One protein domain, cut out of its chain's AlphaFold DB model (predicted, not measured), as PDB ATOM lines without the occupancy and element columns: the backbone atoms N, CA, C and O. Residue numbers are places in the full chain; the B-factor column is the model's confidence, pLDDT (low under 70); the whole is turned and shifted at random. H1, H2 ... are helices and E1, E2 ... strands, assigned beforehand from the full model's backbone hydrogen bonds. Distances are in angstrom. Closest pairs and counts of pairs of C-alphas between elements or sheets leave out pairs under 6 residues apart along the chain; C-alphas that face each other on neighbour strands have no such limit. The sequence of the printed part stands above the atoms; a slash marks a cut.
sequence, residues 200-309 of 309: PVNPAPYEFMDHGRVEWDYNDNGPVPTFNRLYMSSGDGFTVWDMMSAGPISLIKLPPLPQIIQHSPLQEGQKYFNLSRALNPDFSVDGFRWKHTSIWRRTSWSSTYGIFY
ATOM      1  N   PRO A 200      39.263  48.762  -1.190       85.94
ATOM      2  CA  PRO A 200      39.135  48.947  -2.631       85.94
ATOM      3  C   PRO A 200      38.150  50.086  -2.936       85.94
ATOM      4  O   PRO A 200      37.020  50.067  -2.457       85.94
ATOM      5  N   VAL A 201      38.600  51.073  -3.714       89.19
ATOM      6  CA  VAL A 201      37.803  52.235  -4.155       89.19
ATOM      7  C   VAL A 201      37.375  52.060  -5.611       89.19
ATOM      8  O   VAL A 201      36.261  52.408  -5.978       89.19
ATOM      9  N   ASN A 202      38.241  51.487  -6.449       89.50
ATOM     10  CA  ASN A 202      37.894  51.083  -7.804       89.50
ATOM     11  C   ASN A 202      38.686  49.825  -8.211       89.50
ATOM     12  O   ASN A 202      39.911  49.915  -8.339       89.50
ATOM     13  N   PRO A 203      38.034  48.671  -8.440       86.69
ATOM     14  CA  PRO A 203      36.591  48.461  -8.321       86.69
ATOM     15  C   PRO A 203      36.122  48.505  -6.864       86.69
ATOM     16  O   PRO A 203      36.741  47.882  -6.002       86.69
ATOM     17  N   ALA A 204      35.020  49.203  -6.593       83.19
ATOM     18  CA  ALA A 204      34.325  49.078  -5.317       83.19
ATOM     19  C   ALA A 204      33.537  47.748  -5.272       83.19
ATOM     20  O   ALA A 204      33.091  47.257  -6.317       83.19
ATOM     21  N   PRO A 205      33.376  47.114  -4.094       79.56
ATOM     22  CA  PRO A 205      32.641  45.859  -3.982       79.56
ATOM     23  C   PRO A 205      31.195  45.992  -4.468       79.56
ATOM     24  O   PRO A 205      30.469  46.874  -4.025       79.56
ATOM     25  N   TYR A 206      30.770  45.068  -5.329       80.00
ATOM     26  CA  TYR A 206      29.434  44.999  -5.935       80.00
ATOM     27  C   TYR A 206      29.055  46.182  -6.839       80.00
ATOM     28  O   TYR A 206      27.899  46.278  -7.250       80.00
ATOM     29  N   GLU A 207      30.017  47.024  -7.209       81.88
ATOM     30  CA  GLU A 207      29.822  48.129  -8.147       81.88
ATOM     31  C   GLU A 207      30.464  47.844  -9.510       81.88
ATOM     32  O   GLU A 207      31.184  46.856  -9.690       81.88
ATOM     33  N   PHE A 208      30.183  48.725 -10.474       86.06
ATOM     34  CA  PHE A 208      30.821  48.705 -11.786       86.06
ATOM     35  C   PHE A 208      32.221  49.308 -11.718       86.06
ATOM     36  O   PHE A 208      32.409  50.410 -11.198       86.06
ATOM     37  N   MET A 209      33.202  48.614 -12.288       86.06
ATOM     38  CA  MET A 209      34.570  49.125 -12.351       86.06
ATOM     39  C   MET A 209      34.716  50.258 -13.378       86.06
ATOM     40  O   MET A 209      34.392  50.098 -14.553       86.06
ATOM     41  N   ASP A 210      35.349  51.365 -12.988       87.69
ATOM     42  CA  ASP A 210      35.931  52.301 -13.953       87.69
ATOM     43  C   ASP A 210      37.186  51.666 -14.578       87.69
ATOM     44  O   ASP A 210      38.220  51.507 -13.928       87.69
ATOM     45  N   HIS A 211      37.108  51.306 -15.861       85.00
ATOM     46  CA  HIS A 211      38.198  50.654 -16.597       85.00
ATOM     47  C   HIS A 211      39.437  51.548 -16.808       85.00
ATOM     48  O   HIS A 211      40.462  51.062 -17.292       85.00
ATOM     49  N   GLY A 212      39.372  52.842 -16.480       85.06
ATOM     50  CA  GLY A 212      40.477  53.791 -16.628       85.06
ATOM     51  C   GLY A 212      41.475  53.801 -15.468       85.06
ATOM     52  O   GLY A 212      42.556  54.387 -15.593       85.06
ATOM     53  N   ARG A 213      41.158  53.174 -14.332       89.88
ATOM     54  CA  ARG A 213      42.031  53.185 -13.152       89.88
ATOM     55  C   ARG A 213      41.813  51.981 -12.249       89.88
ATOM     56  O   ARG A 213      40.815  51.290 -12.347       89.88
ATOM     57  N   VAL A 214      42.726  51.769 -11.319       89.44
ATOM     58  CA  VAL A 214      42.483  50.994 -10.105       89.44
ATOM     59  C   VAL A 214      42.858  51.861  -8.926       89.44
ATOM     60  O   VAL A 214      43.899  52.517  -8.957       89.44
ATOM     61  N   GLU A 215      42.012  51.871  -7.909       90.50
ATOM     62  CA  GLU A 215      42.206  52.682  -6.719       90.50
ATOM     63  C   GLU A 215      41.880  51.897  -5.455       90.50
ATOM     64  O   GLU A 215      40.922  51.121  -5.405       90.50
ATOM     65  N   TRP A 216      42.668  52.124  -4.416       87.19
ATOM     66  CA  TRP A 216      42.408  51.637  -3.077       87.19
ATOM     67  C   TRP A 216      42.924  52.628  -2.045       87.19
ATOM     68  O   TRP A 216      43.973  53.237  -2.221       87.19
ATOM     69  N   ASP A 217      42.208  52.746  -0.942       83.62
ATOM     70  CA  ASP A 217      42.594  53.577   0.183       83.62
ATOM     71  C   ASP A 217      43.255  52.742   1.284       83.62
ATOM     72  O   ASP A 217      42.946  51.564   1.517       83.62
ATOM     73  N   TYR A 218      44.189  53.375   1.975       73.94
ATOM     74  CA  TYR A 218      44.832  52.867   3.164       73.94
ATOM     75  C   TYR A 218      44.380  53.743   4.340       73.94
ATOM     76  O   TYR A 218      45.001  54.759   4.627       73.94
ATOM     77  N   ASN A 219      43.330  53.336   5.061       66.50
ATOM     78  CA  ASN A 219      43.045  53.906   6.387       66.50
ATOM     79  C   ASN A 219      44.187  53.476   7.335       66.50
ATOM     80  O   ASN A 219      44.085  52.418   7.964       66.50
ATOM     81  N   ASP A 220      45.314  54.201   7.359       65.75
ATOM     82  CA  ASP A 220      46.580  53.693   7.906       65.75
ATOM     83  C   ASP A 220      47.288  54.643   8.887       65.75
ATOM     84  O   ASP A 220      47.600  55.785   8.560       65.75
ATOM     85  N   ASN A 221      47.625  54.089  10.060       61.47
ATOM     86  CA  ASN A 221      48.643  54.572  11.010       61.47
ATOM     87  C   ASN A 221      49.814  53.557  11.146       61.47
ATOM     88  O   ASN A 221      50.653  53.672  12.039       61.47
ATOM     89  N   GLY A 222      49.837  52.506  10.319       71.69
ATOM     90  CA  GLY A 222      50.771  51.380  10.349       71.69
ATOM     91  C   GLY A 222      51.974  51.518   9.397       71.69
ATOM     92  O   GLY A 222      52.257  52.594   8.870       71.69
ATOM     93  N   PRO A 223      52.750  50.435   9.190       79.12
ATOM     94  CA  PRO A 223      53.941  50.458   8.352       79.12
ATOM     95  C   PRO A 223      53.593  50.635   6.867       79.12
ATOM     96  O   PRO A 223      52.723  49.958   6.309       79.12
ATOM     97  N   VAL A 224      54.375  51.479   6.195       85.00
ATOM     98  CA  VAL A 224      54.295  51.707   4.747       85.00
ATOM     99  C   VAL A 224      54.569  50.390   3.999       85.00
ATOM    100  O   VAL A 224      55.570  49.724   4.288       85.00
ATOM    101  N   PRO A 225      53.712  49.970   3.048       86.62
ATOM    102  CA  PRO A 225      53.937  48.739   2.309       86.62
ATOM    103  C   PRO A 225      55.095  48.926   1.326       86.62
ATOM    104  O   PRO A 225      55.222  49.969   0.685       86.62
ATOM    105  N   THR A 226      55.933  47.901   1.169       88.25
ATOM    106  CA  THR A 226      56.967  47.896   0.120       88.25
ATOM    107  C   THR A 226      56.452  47.286  -1.178       88.25
ATOM    108  O   THR A 226      57.019  47.544  -2.238       88.25
ATOM    109  N   PHE A 227      55.365  46.515  -1.109       87.00
ATOM    110  CA  PHE A 227      54.775  45.800  -2.233       87.00
ATOM    111  C   PHE A 227      53.246  45.767  -2.142       87.00
ATOM    112  O   PHE A 227      52.700  45.444  -1.083       87.00
ATOM    113  N   ASN A 228      52.576  45.995  -3.274       87.81
ATOM    114  CA  ASN A 228      51.161  45.678  -3.467       87.81
ATOM    115  C   ASN A 228      50.988  44.720  -4.647       87.81
ATOM    116  O   ASN A 228      51.742  44.769  -5.623       87.81
ATOM    117  N   ARG A 229      49.951  43.888  -4.573       88.12
ATOM    118  CA  ARG A 229      49.485  43.049  -5.674       88.12
ATOM    119  C   ARG A 229      47.979  43.130  -5.792       88.12
ATOM    120  O   ARG A 229      47.289  42.848  -4.816       88.12
ATOM    121  N   LEU A 230      47.490  43.429  -6.985       88.94
ATOM    122  CA  LEU A 230      46.093  43.251  -7.335       88.94
ATOM    123  C   LEU A 230      45.980  42.089  -8.311       88.94
ATOM    124  O   LEU A 230      46.538  42.124  -9.405       88.94
ATOM    125  N   TYR A 231      45.216  41.088  -7.915       89.44
ATOM    126  CA  TYR A 231      44.833  39.975  -8.757       89.44
ATOM    127  C   TYR A 231      43.348  40.105  -9.089       89.44
ATOM    128  O   TYR A 231      42.547  40.288  -8.177       89.44
ATOM    129  N   MET A 232      42.969  40.006 -10.361       89.75
ATOM    130  CA  MET A 232      41.570  39.973 -10.798       89.75
ATOM    131  C   MET A 232      41.316  38.730 -11.634       89.75
ATOM    132  O   MET A 232      42.132  38.370 -12.487       89.75
ATOM    133  N   SER A 233      40.159  38.110 -11.438       89.75
ATOM    134  CA  SER A 233      39.721  36.959 -12.219       89.75
ATOM    135  C   SER A 233      38.276  37.080 -12.675       89.75
ATOM    136  O   SER A 233      37.460  37.764 -12.055       89.75
ATOM    137  N   SER A 234      37.946  36.384 -13.755       87.62
ATOM    138  CA  SER A 234      36.576  36.207 -14.218       87.62
ATOM    139  C   SER A 234      35.767  35.291 -13.301       87.62
ATOM    140  O   SER A 234      36.313  34.631 -12.416       87.62
ATOM    141  N   GLY A 235      34.443  35.273 -13.499       80.81
ATOM    142  CA  GLY A 235      33.509  34.442 -12.735       80.81
ATOM    143  C   GLY A 235      33.828  32.939 -12.759       80.81
ATOM    144  O   GLY A 235      33.505  32.226 -11.814       80.81
ATOM    145  N   ASP A 236      34.502  32.475 -13.808       82.50
ATOM    146  CA  ASP A 236      34.991  31.105 -14.018       82.50
ATOM    147  C   ASP A 236      36.431  30.874 -13.508       82.50
ATOM    148  O   ASP A 236      36.959  29.768 -13.613       82.50
ATOM    149  N   GLY A 237      37.060  31.893 -12.913       79.19
ATOM    150  CA  GLY A 237      38.353  31.793 -12.236       79.19
ATOM    151  C   GLY A 237      39.579  32.079 -13.104       79.19
ATOM    152  O   GLY A 237      40.693  32.056 -12.573       79.19
ATOM    153  N   PHE A 238      39.427  32.393 -14.396       82.94
ATOM    154  CA  PHE A 238      40.573  32.790 -15.220       82.94
ATOM    155  C   PHE A 238      41.134  34.138 -14.779       82.94
ATOM    156  O   PHE A 238      40.398  35.101 -14.574       82.94
ATOM    157  N   THR A 239      42.458  34.218 -14.638       82.81
ATOM    158  CA  THR A 239      43.138  35.477 -14.333       82.81
ATOM    159  C   THR A 239      42.954  36.451 -15.485       82.81
ATOM    160  O   THR A 239      43.362  36.174 -16.611       82.81
ATOM    161  N   VAL A 240      42.387  37.612 -15.181       84.12
ATOM    162  CA  VAL A 240      42.241  38.712 -16.134       84.12
ATOM    163  C   VAL A 240      43.356  39.733 -15.936       84.12
ATOM    164  O   VAL A 240      43.923  40.222 -16.908       84.12
ATOM    165  N   TRP A 241      43.716  40.010 -14.681       85.50
ATOM    166  CA  TRP A 241      44.829  40.893 -14.344       85.50
ATOM    167  C   TRP A 241      45.652  40.364 -13.181       85.50
ATOM    168  O   TRP A 241      45.121  39.837 -12.206       85.50
ATOM    169  N   ASP A 242      46.956  40.603 -13.265       87.75
ATOM    170  CA  ASP A 242      47.895  40.490 -12.156       87.75
ATOM    171  C   ASP A 242      48.812  41.714 -12.195       87.75
ATOM    172  O   ASP A 242      49.684  41.835 -13.056       87.75
ATOM    173  N   MET A 243      48.555  42.669 -11.308       85.56
ATOM    174  CA  MET A 243      49.325  43.900 -11.185       85.56
ATOM    175  C   MET A 243      50.155  43.861  -9.919       85.56
ATOM    176  O   MET A 243      49.669  43.485  -8.855       85.56
ATOM    177  N   MET A 244      51.398  44.316 -10.030       86.06
ATOM    178  CA  MET A 244      52.322  44.446  -8.915       86.06
ATOM    179  C   MET A 244      52.896  45.855  -8.897       86.06
ATOM    180  O   MET A 244      53.268  46.387  -9.942       86.06
ATOM    181  N   SER A 245      52.983  46.452  -7.714       84.88
ATOM    182  CA  SER A 245      53.552  47.787  -7.539       84.88
ATOM    183  C   SER A 245      54.495  47.837  -6.340       84.88
ATOM    184  O   SER A 245      54.334  47.094  -5.367       84.88
ATOM    185  N   ALA A 246      55.513  48.695  -6.435       86.00
ATOM    186  CA  ALA A 246      56.437  48.986  -5.344       86.00
ATOM    187  C   ALA A 246      55.969  50.218  -4.562       86.00
ATOM    188  O   ALA A 246      55.562  51.214  -5.158       86.00
ATOM    189  N   GLY A 247      56.100  50.171  -3.238       82.50
ATOM    190  CA  GLY A 247      55.807  51.305  -2.359       82.50
ATOM    191  C   GLY A 247      54.310  51.565  -2.121       82.50
ATOM    192  O   GLY A 247      53.469  50.730  -2.452       82.50
ATOM    193  N   PRO A 248      53.955  52.721  -1.534       83.38
ATOM    194  CA  PRO A 248      52.589  53.056  -1.118       83.38
ATOM    195  C   PRO A 248      51.724  53.591  -2.269       83.38
ATOM    196  O   PRO A 248      51.120  54.654  -2.165       83.38
ATOM    197  N   ILE A 249      51.689  52.893  -3.402       85.56
ATOM    198  CA  ILE A 249      50.846  53.296  -4.533       85.56
ATOM    199  C   ILE A 249      49.403  52.884  -4.244       85.56
ATOM    200  O   ILE A 249      49.138  51.694  -4.153       85.56
ATOM    201  N   SER A 250      48.492  53.852  -4.154       86.44
ATOM    202  CA  SER A 250      47.045  53.662  -3.958       86.44
ATOM    203  C   SER A 250      46.208  53.829  -5.226       86.44
ATOM    204  O   SER A 250      45.070  53.381  -5.274       86.44
ATOM    205  N   LEU A 251      46.758  54.463  -6.264       90.00
ATOM    206  CA  LEU A 251      46.060  54.757  -7.513       90.00
ATOM    207  C   LEU A 251      46.947  54.408  -8.708       90.00
ATOM    208  O   LEU A 251      48.070  54.901  -8.833       90.00
ATOM    209  N   ILE A 252      46.416  53.607  -9.625       87.44
ATOM    210  CA  ILE A 252      47.063  53.235 -10.881       87.44
ATOM    211  C   ILE A 252      46.137  53.626 -12.025       87.44
ATOM    212  O   ILE A 252      45.023  53.126 -12.122       87.44
ATOM    213  N   LYS A 253      46.601  54.496 -12.925       88.31
ATOM    214  CA  LYS A 253      45.889  54.760 -14.182       88.31
ATOM    215  C   LYS A 253      46.141  53.608 -15.141       88.31
ATOM    216  O   LYS A 253      47.297  53.299 -15.439       88.31
ATOM    217  N   LEU A 254      45.070  52.987 -15.613       84.56
ATOM    218  CA  LEU A 254      45.165  51.921 -16.593       84.56
ATOM    219  C   LEU A 254      45.270  52.528 -17.998       84.56
ATOM    220  O   LEU A 254      44.625  53.539 -18.289       84.56
ATOM    221  N   PRO A 255      46.091  51.947 -18.886       80.88
ATOM    222  CA  PRO A 255      46.108  52.365 -20.279       80.88
ATOM    223  C   PRO A 255      44.753  52.037 -20.937       80.88
ATOM    224  O   PRO A 255      44.052  51.134 -20.477       80.88
ATOM    225  N   PRO A 256      44.372  52.719 -22.031       79.38
ATOM    226  CA  PRO A 256      43.108  52.465 -22.718       79.38
ATOM    227  C   PRO A 256      43.180  51.147 -23.505       79.38
ATOM    228  O   PRO A 256      43.338  51.124 -24.724       79.38
ATOM    229  N   LEU A 257      43.085  50.018 -22.807       73.06
ATOM    230  CA  LEU A 257      43.328  48.694 -23.382       73.06
ATOM    231  C   LEU A 257      42.427  48.349 -24.567       73.06
ATOM    232  O   LEU A 257      42.975  47.862 -25.554       73.06
ATOM    233  N   PRO A 258      41.117  48.666 -24.573       74.94
ATOM    234  CA  PRO A 258      40.288  48.418 -25.752       74.94
ATOM    235  C   PRO A 258      40.825  49.091 -27.025       74.94
ATOM    236  O   PRO A 258      40.676  48.548 -28.115       74.94
ATOM    237  N   GLN A 259      41.499  50.238 -26.890       79.62
ATOM    238  CA  GLN A 259      42.114  50.956 -28.012       79.62
ATOM    239  C   GLN A 259      43.457  50.343 -28.432       79.62
ATOM    240  O   GLN A 259      43.839  50.446 -29.594       79.62
ATOM    241  N   ILE A 260      44.174  49.707 -27.500       77.00
ATOM    242  CA  ILE A 260      45.515  49.152 -27.732       77.00
ATOM    243  C   ILE A 260      45.444  47.730 -28.293       77.00
ATOM    244  O   ILE A 260      46.139  47.417 -29.255       77.00
ATOM    245  N   ILE A 261      44.620  46.864 -27.699       76.81
ATOM    246  CA  ILE A 261      44.582  45.427 -28.018       76.81
ATOM    247  C   ILE A 261      43.317  45.003 -28.779       76.81
ATOM    248  O   ILE A 261      43.118  43.813 -29.000       76.81
ATOM    249  N   GLN A 262      42.468  45.961 -29.182       76.00
ATOM    250  CA  GLN A 262      41.213  45.746 -29.931       76.00
ATOM    251  C   GLN A 262      40.237  44.749 -29.274       76.00
ATOM    252  O   GLN A 262      39.348  44.202 -29.921       76.00
ATOM    253  N   HIS A 263      40.394  44.518 -27.971       71.31
ATOM    254  CA  HIS A 263      39.576  43.629 -27.157       71.31
ATOM    255  C   HIS A 263      39.463  44.219 -25.747       71.31
ATOM    256  O   HIS A 263      40.404  44.858 -25.273       71.31
ATOM    257  N   SER A 264      38.334  44.013 -25.057       72.38
ATOM    258  CA  SER A 264      38.214  44.403 -23.647       72.38
ATOM    259  C   SER A 264      38.777  43.289 -22.765       72.38
ATOM    260  O   SER A 264      38.176  42.215 -22.711       72.38
ATOM    261  N   PRO A 265      39.922  43.477 -22.085       69.12
ATOM    262  CA  PRO A 265      40.453  42.446 -21.197       69.12
ATOM    263  C   PRO A 265      39.492  42.194 -20.030       69.12
ATOM    264  O   PRO A 265      39.303  41.056 -19.630       69.12
ATOM    265  N   LEU A 266      38.807  43.238 -19.558       76.00
ATOM    266  CA  LEU A 266      37.708  43.149 -18.603       76.00
ATOM    267  C   LEU A 266      36.390  43.078 -19.388       76.00
ATOM    268  O   LEU A 266      35.824  44.101 -19.773       76.00
ATOM    269  N   GLN A 267      35.950  41.863 -19.721       78.00
ATOM    270  CA  GLN A 267      34.614  41.649 -20.290       78.00
ATOM    271  C   GLN A 267      33.537  41.918 -19.234       78.00
ATOM    272  O   GLN A 267      33.813  41.784 -18.042       78.00
ATOM    273  N   GLU A 268      32.313  42.221 -19.663       81.50
ATOM    274  CA  GLU A 268      31.174  42.393 -18.756       81.50
ATOM    275  C   GLU A 268      30.930  41.155 -17.875       81.50
ATOM    276  O   GLU A 268      31.334  40.026 -18.187       81.50
ATOM    277  N   GLY A 269      30.264  41.379 -16.746       85.44
ATOM    278  CA  GLY A 269      29.812  40.335 -15.836       85.44
ATOM    279  C   GLY A 269      30.715  40.160 -14.624       85.44
ATOM    280  O   GLY A 269      31.796  40.734 -14.536       85.44
ATOM    281  N   GLN A 270      30.274  39.314 -13.697       88.56
ATOM    282  CA  GLN A 270      30.892  39.180 -12.382       88.56
ATOM    283  C   GLN A 270      32.389  38.847 -12.456       88.56
ATOM    284  O   GLN A 270      32.812  37.906 -13.140       88.56
ATOM    285  N   LYS A 271      33.177  39.612 -11.705       90.50
ATOM    286  CA  LYS A 271      34.611  39.431 -11.501       90.50
ATOM    287  C   LYS A 271      34.923  39.318 -10.017       90.50
ATOM    288  O   LYS A 271      34.162  39.763  -9.159       90.50
ATOM    289  N   TYR A 272      36.075  38.735  -9.734       89.88
ATOM    290  CA  TYR A 272      36.643  38.664  -8.399       89.88
ATOM    291  C   TYR A 272      37.954  39.424  -8.372       89.88
ATOM    292  O   TYR A 272      38.689  39.435  -9.363       89.88
ATOM    293  N   PHE A 273      38.281  40.013  -7.231       89.81
ATOM    294  CA  PHE A 273      39.601  40.573  -7.006       89.81
ATOM    295  C   PHE A 273      40.171  40.154  -5.659       89.81
ATOM    296  O   PHE A 273      39.453  39.915  -4.689       89.81
ATOM    297  N   ASN A 274      41.495  40.107  -5.607       89.56
ATOM    298  CA  ASN A 274      42.276  40.026  -4.392       89.56
ATOM    299  C   ASN A 274      43.311  41.150  -4.412       89.56
ATOM    300  O   ASN A 274      44.194  41.174  -5.270       89.56
ATOM    301  N   LEU A 275      43.207  42.064  -3.457       88.69
ATOM    302  CA  LEU A 275      44.187  43.113  -3.238       88.69
ATOM    303  C   LEU A 275      45.022  42.749  -2.014       88.69
ATOM    304  O   LEU A 275      44.491  42.549  -0.928       88.69
ATOM    305  N   SER A 276      46.330  42.641  -2.192       88.50
ATOM    306  CA  SER A 276      47.286  42.277  -1.150       88.50
ATOM    307  C   SER A 276      48.335  43.366  -0.991       88.50
ATOM    308  O   SER A 276      48.883  43.838  -1.986       88.50
ATOM    309  N   ARG A 277      48.700  43.692   0.249       87.81
ATOM    310  CA  ARG A 277      49.855  44.543   0.563       87.81
ATOM    311  C   ARG A 277      50.785  43.848   1.545       87.81
ATOM    312  O   ARG A 277      50.344  43.037   2.359       87.81
ATOM    313  N   ALA A 278      52.080  44.115   1.432       88.31
ATOM    314  CA  ALA A 278      53.082  43.508   2.296       88.31
ATOM    315  C   ALA A 278      54.241  44.455   2.613       88.31
ATOM    316  O   ALA A 278      54.703  45.222   1.766       88.31
ATOM    317  N   LEU A 279      54.755  44.323   3.833       88.00
ATOM    318  CA  LEU A 279      56.065  44.808   4.234       88.00
ATOM    319  C   LEU A 279      57.072  43.679   4.007       88.00
ATOM    320  O   LEU A 279      57.162  42.730   4.787       88.00
ATOM    321  N   ASN A 280      57.815  43.783   2.916       86.31
ATOM    322  CA  ASN A 280      58.961  42.942   2.591       86.31
ATOM    323  C   ASN A 280      60.163  43.865   2.315       86.31
ATOM    324  O   ASN A 280      60.228  44.442   1.225       86.31
ATOM    325  N   PRO A 281      61.081  44.046   3.281       81.25
ATOM    326  CA  PRO A 281      62.218  44.961   3.144       81.25
ATOM    327  C   PRO A 281      63.132  44.669   1.944       81.25
ATOM    328  O   PRO A 281      63.769  45.581   1.433       81.25
ATOM    329  N   ASP A 282      63.153  43.423   1.459       82.12
ATOM    330  CA  ASP A 282      64.002  42.993   0.342       82.12
ATOM    331  C   ASP A 282      63.325  43.153  -1.036       82.12
ATOM    332  O   ASP A 282      63.869  42.717  -2.056       82.12
ATOM    333  N   PHE A 283      62.102  43.694  -1.100       82.88
ATOM    334  CA  PHE A 283      61.376  43.808  -2.364       82.88
ATOM    335  C   PHE A 283      61.987  44.878  -3.280       82.88
ATOM    336  O   PHE A 283      62.092  46.047  -2.926       82.88
ATOM    337  N   SER A 284      62.317  44.471  -4.506       80.75
ATOM    338  CA  SER A 284      62.691  45.351  -5.613       80.75
ATOM    339  C   SER A 284      61.887  44.950  -6.845       80.75
ATOM    340  O   SER A 284      61.860  43.766  -7.202       80.75
ATOM    341  N   VAL A 285      61.236  45.930  -7.478       82.81
ATOM    342  CA  VAL A 285      60.464  45.721  -8.711       82.81
ATOM    343  C   VAL A 285      61.380  45.398  -9.893       82.81
ATOM    344  O   VAL A 285      61.123  44.436 -10.610       82.81
ATOM    345  N   ASP A 286      62.512  46.097 -10.018       84.19
ATOM    346  CA  ASP A 286      63.493  45.867 -11.089       84.19
ATOM    347  C   ASP A 286      64.241  44.532 -10.922       84.19
ATOM    348  O   ASP A 286      64.692  43.921 -11.890       84.19
ATOM    349  N   GLY A 287      64.358  44.047  -9.681       81.12
ATOM    350  CA  GLY A 287      64.976  42.768  -9.324       81.12
ATOM    351  C   GLY A 287      63.979  41.637  -9.050       81.12
ATOM    352  O   GLY A 287      64.320  40.711  -8.301       81.12
ATOM    353  N   PHE A 288      62.749  41.719  -9.570       80.00
ATOM    354  CA  PHE A 288      61.656  40.819  -9.199       80.00
ATOM    355  C   PHE A 288      62.008  39.332  -9.362       80.00
ATOM    356  O   PHE A 288      62.542  38.876 -10.374       80.00
ATOM    357  N   ARG A 289      61.655  38.545  -8.341       79.06
ATOM    358  CA  ARG A 289      61.726  37.081  -8.342       79.06
ATOM    359  C   ARG A 289      60.507  36.534  -7.612       79.06
ATOM    360  O   ARG A 289      60.125  37.081  -6.581       79.06
ATOM    361  N   TRP A 290      59.996  35.382  -8.046       74.19
ATOM    362  CA  TRP A 290      58.852  34.708  -7.410       74.19
ATOM    363  C   TRP A 290      59.013  34.489  -5.898       74.19
ATOM    364  O   TRP A 290      58.044  34.528  -5.154       74.19
ATOM    365  N   LYS A 291      60.244  34.345  -5.396       77.94
ATOM    366  CA  LYS A 291      60.508  34.238  -3.951       77.94
ATOM    367  C   LYS A 291      60.104  35.486  -3.148       77.94
ATOM    368  O   LYS A 291      59.875  35.365  -1.950       77.94
ATOM    369  N   HIS A 292      60.038  36.672  -3.761       73.19
ATOM    370  CA  HIS A 292      59.667  37.914  -3.070       73.19
ATOM    371  C   HIS A 292      58.177  37.965  -2.715       73.19
ATOM    372  O   HIS A 292      57.800  38.662  -1.777       73.19
ATOM    373  N   THR A 293      57.338  37.184  -3.402       71.50
ATOM    374  CA  THR A 293      55.920  37.034  -3.053       71.50
ATOM    375  C   THR A 293      55.691  35.943  -2.005       71.50
ATOM    376  O   THR A 293      54.556  35.751  -1.575       71.50
ATOM    377  N   SER A 294      56.738  35.259  -1.535       78.25
ATOM    378  CA  SER A 294      56.620  34.228  -0.503       78.25
ATOM    379  C   SER A 294      56.117  34.805   0.821       78.25
ATOM    380  O   SER A 294      56.616  35.831   1.284       78.25
ATOM    381  N   ILE A 295      55.178  34.106   1.462       73.81
ATOM    382  CA  ILE A 295      54.690  34.446   2.808       73.81
ATOM    383  C   ILE A 295      55.811  34.427   3.858       73.81
ATOM    384  O   ILE A 295      55.747  35.165   4.831       73.81
ATOM    385  N   TRP A 296      56.882  33.662   3.621       76.06
ATOM    386  CA  TRP A 296      58.012  33.507   4.543       76.06
ATOM    387  C   TRP A 296      59.005  34.678   4.535       76.06
ATOM    388  O   TRP A 296      59.941  34.686   5.326       76.06
ATOM    389  N   ARG A 297      58.853  35.643   3.619       78.69
ATOM    390  CA  ARG A 297      59.742  36.816   3.500       78.69
ATOM    391  C   ARG A 297      59.077  38.133   3.894       78.69
ATOM    392  O   ARG A 297      59.676  39.190   3.738       78.69
ATOM    393  N   ARG A 298      57.827  38.084   4.351       83.00
ATOM    394  CA  ARG A 298      57.049  39.273   4.703       83.00
ATOM    395  C   ARG A 298      57.066  39.438   6.218       83.00
ATOM    396  O   ARG A 298      56.771  38.490   6.936       83.00
ATOM    397  N   THR A 299      57.372  40.640   6.686       82.88
ATOM    398  CA  THR A 299      57.307  41.010   8.110       82.88
ATOM    399  C   THR A 299      55.867  41.289   8.544       82.88
ATOM    400  O   THR A 299      55.509  41.070   9.693       82.88
ATOM    401  N   SER A 300      55.042  41.782   7.619       84.12
ATOM    402  CA  SER A 300      53.619  42.051   7.820       84.12
ATOM    403  C   SER A 300      52.913  42.049   6.471       84.12
ATOM    404  O   SER A 300      53.532  42.379   5.454       84.12
ATOM    405  N   TRP A 301      51.647  41.650   6.428       85.62
ATOM    406  CA  TRP A 301      50.842  41.678   5.213       85.62
ATOM    407  C   TRP A 301      49.350  41.660   5.545       85.62
ATOM    408  O   TRP A 301      48.948  41.182   6.602       85.62
ATOM    409  N   SER A 302      48.544  42.158   4.618       85.25
ATOM    410  CA  SER A 302      47.084  42.112   4.681       85.25
ATOM    411  C   SER A 302      46.519  41.898   3.280       85.25
ATOM    412  O   SER A 302      47.197  42.152   2.274       85.25
ATOM    413  N   SER A 303      45.298  41.375   3.198       87.12
ATOM    414  CA  SER A 303      44.642  41.121   1.919       87.12
ATOM    415  C   SER A 303      43.130  41.266   2.012       87.12
ATOM    416  O   SER A 303      42.520  40.763   2.949       87.12
ATOM    417  N   THR A 304      42.545  41.922   1.013       86.50
ATOM    418  CA  THR A 304      41.103  42.103   0.846       86.50
ATOM    419  C   THR A 304      40.648  41.352  -0.397       86.50
ATOM    420  O   THR A 304      41.304  41.407  -1.441       86.50
ATOM    421  N   TYR A 305      39.520  40.656  -0.290       87.69
ATOM    422  CA  TYR A 305      38.867  39.964  -1.396       87.69
ATOM    423  C   TYR A 305      37.495  40.577  -1.655       87.69
ATOM    424  O   TYR A 305      36.807  40.956  -0.708       87.69
ATOM    425  N   GLY A 306      37.078  40.636  -2.914       86.31
ATOM    426  CA  GLY A 306      35.748  41.121  -3.249       86.31
ATOM    427  C   GLY A 306      35.267  40.709  -4.630       86.31
ATOM    428  O   GLY A 306      35.984  40.083  -5.415       86.31
ATOM    429  N   ILE A 307      34.013  41.068  -4.884       86.12
ATOM    430  CA  ILE A 307      33.284  40.843  -6.133       86.12
ATOM    431  C   ILE A 307      32.971  42.209  -6.742       86.12
ATOM    432  O   ILE A 307      32.675  43.136  -5.995       86.12
ATOM    433  N   PHE A 308      33.024  42.333  -8.065       87.56
ATOM    434  CA  PHE A 308      32.621  43.535  -8.805       87.56
ATOM    435  C   PHE A 308      32.061  43.168 -10.184       87.56
ATOM    436  O   PHE A 308      32.106  41.991 -10.569       87.56
ATOM    437  N   TYR A 309      31.535  44.162 -10.903       86.88
ATOM    438  CA  TYR A 309      30.890  43.993 -12.208       86.88
ATOM    439  C   TYR A 309      31.534  44.826 -13.316       86.88
ATOM    440  O   TYR A 309      32.111  45.899 -13.021       86.88
TER     441      TYR A 309
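What this domain is: This is residues 200 to 309 of the 309 residues of an uncharacterized protein of Myxococcales bacterium (UniProt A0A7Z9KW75). A twisted wall of four long strands, E4, E3, E6 and E7, is covered on part of one face by the small sheet E1, E2, E5, as a loose sandwich only partly face to face with its strands crossed. The short helices H1 and H2 sit at opposite ends of the long axis. The 110 printed residues include two named helices and seven named strands, in the order E1 E2 E3 E4 E5 H1 E6 H2 E7; the sheets, E4 - E3 - E6 - E7 and E1 - E2 - E5, are antiparallel. The class is mostly strand, with under half of the residues in named elements. The whole is compact, with a radius of gyration of the C-alphas of 14.5 A and spans of 38 by 28 by 25 A.

How they stand to each other: Start at E1, residues 200 to 202, a hairpin with E2, residues 213 to 217; N 201 and O 215 are within hydrogen-bond range, 2.9 A. E2 also pairs with E5, residues 251 to 253, where N 214 and O 252 are 2.8 A apart. E3, residues 227 to 234, and E4, residues 239 to 246, form a hairpin, with N 230 and O 243 2.9 A apart. E6, residues 271 to 279, neighbours E3 through N 229 and O 276, 2.8 A, and E7, residues 300 to 308, through N 275 and O 304, 2.8 A. The closest C-alphas of E1 and E6, Pro 200 and Leu 275, are 7.7 A apart. H1, residues 257 to 261, is on neither sheet; its O i to N i+4 pair is within hydrogen-bond range. H2, residues 290 to 293, is too short for one and only grazes the larger sheet.

Where its parts are: Find C-alpha 200 at (39.135, 48.947, -2.631), where E1 begins. E3 runs 23.8 A, E4 21.0 A and E6 27.1 A. E7 runs 26.8 A to C-alpha 308 at (32.621, 43.535, -8.805).

The domain as a whole: The farthest C-alphas, Asn 221 and Gln 262, are 42.5 A apart. The printed part has no cut and no long link. Look for pLDDT under 70 at residues 219 to 221 and 265.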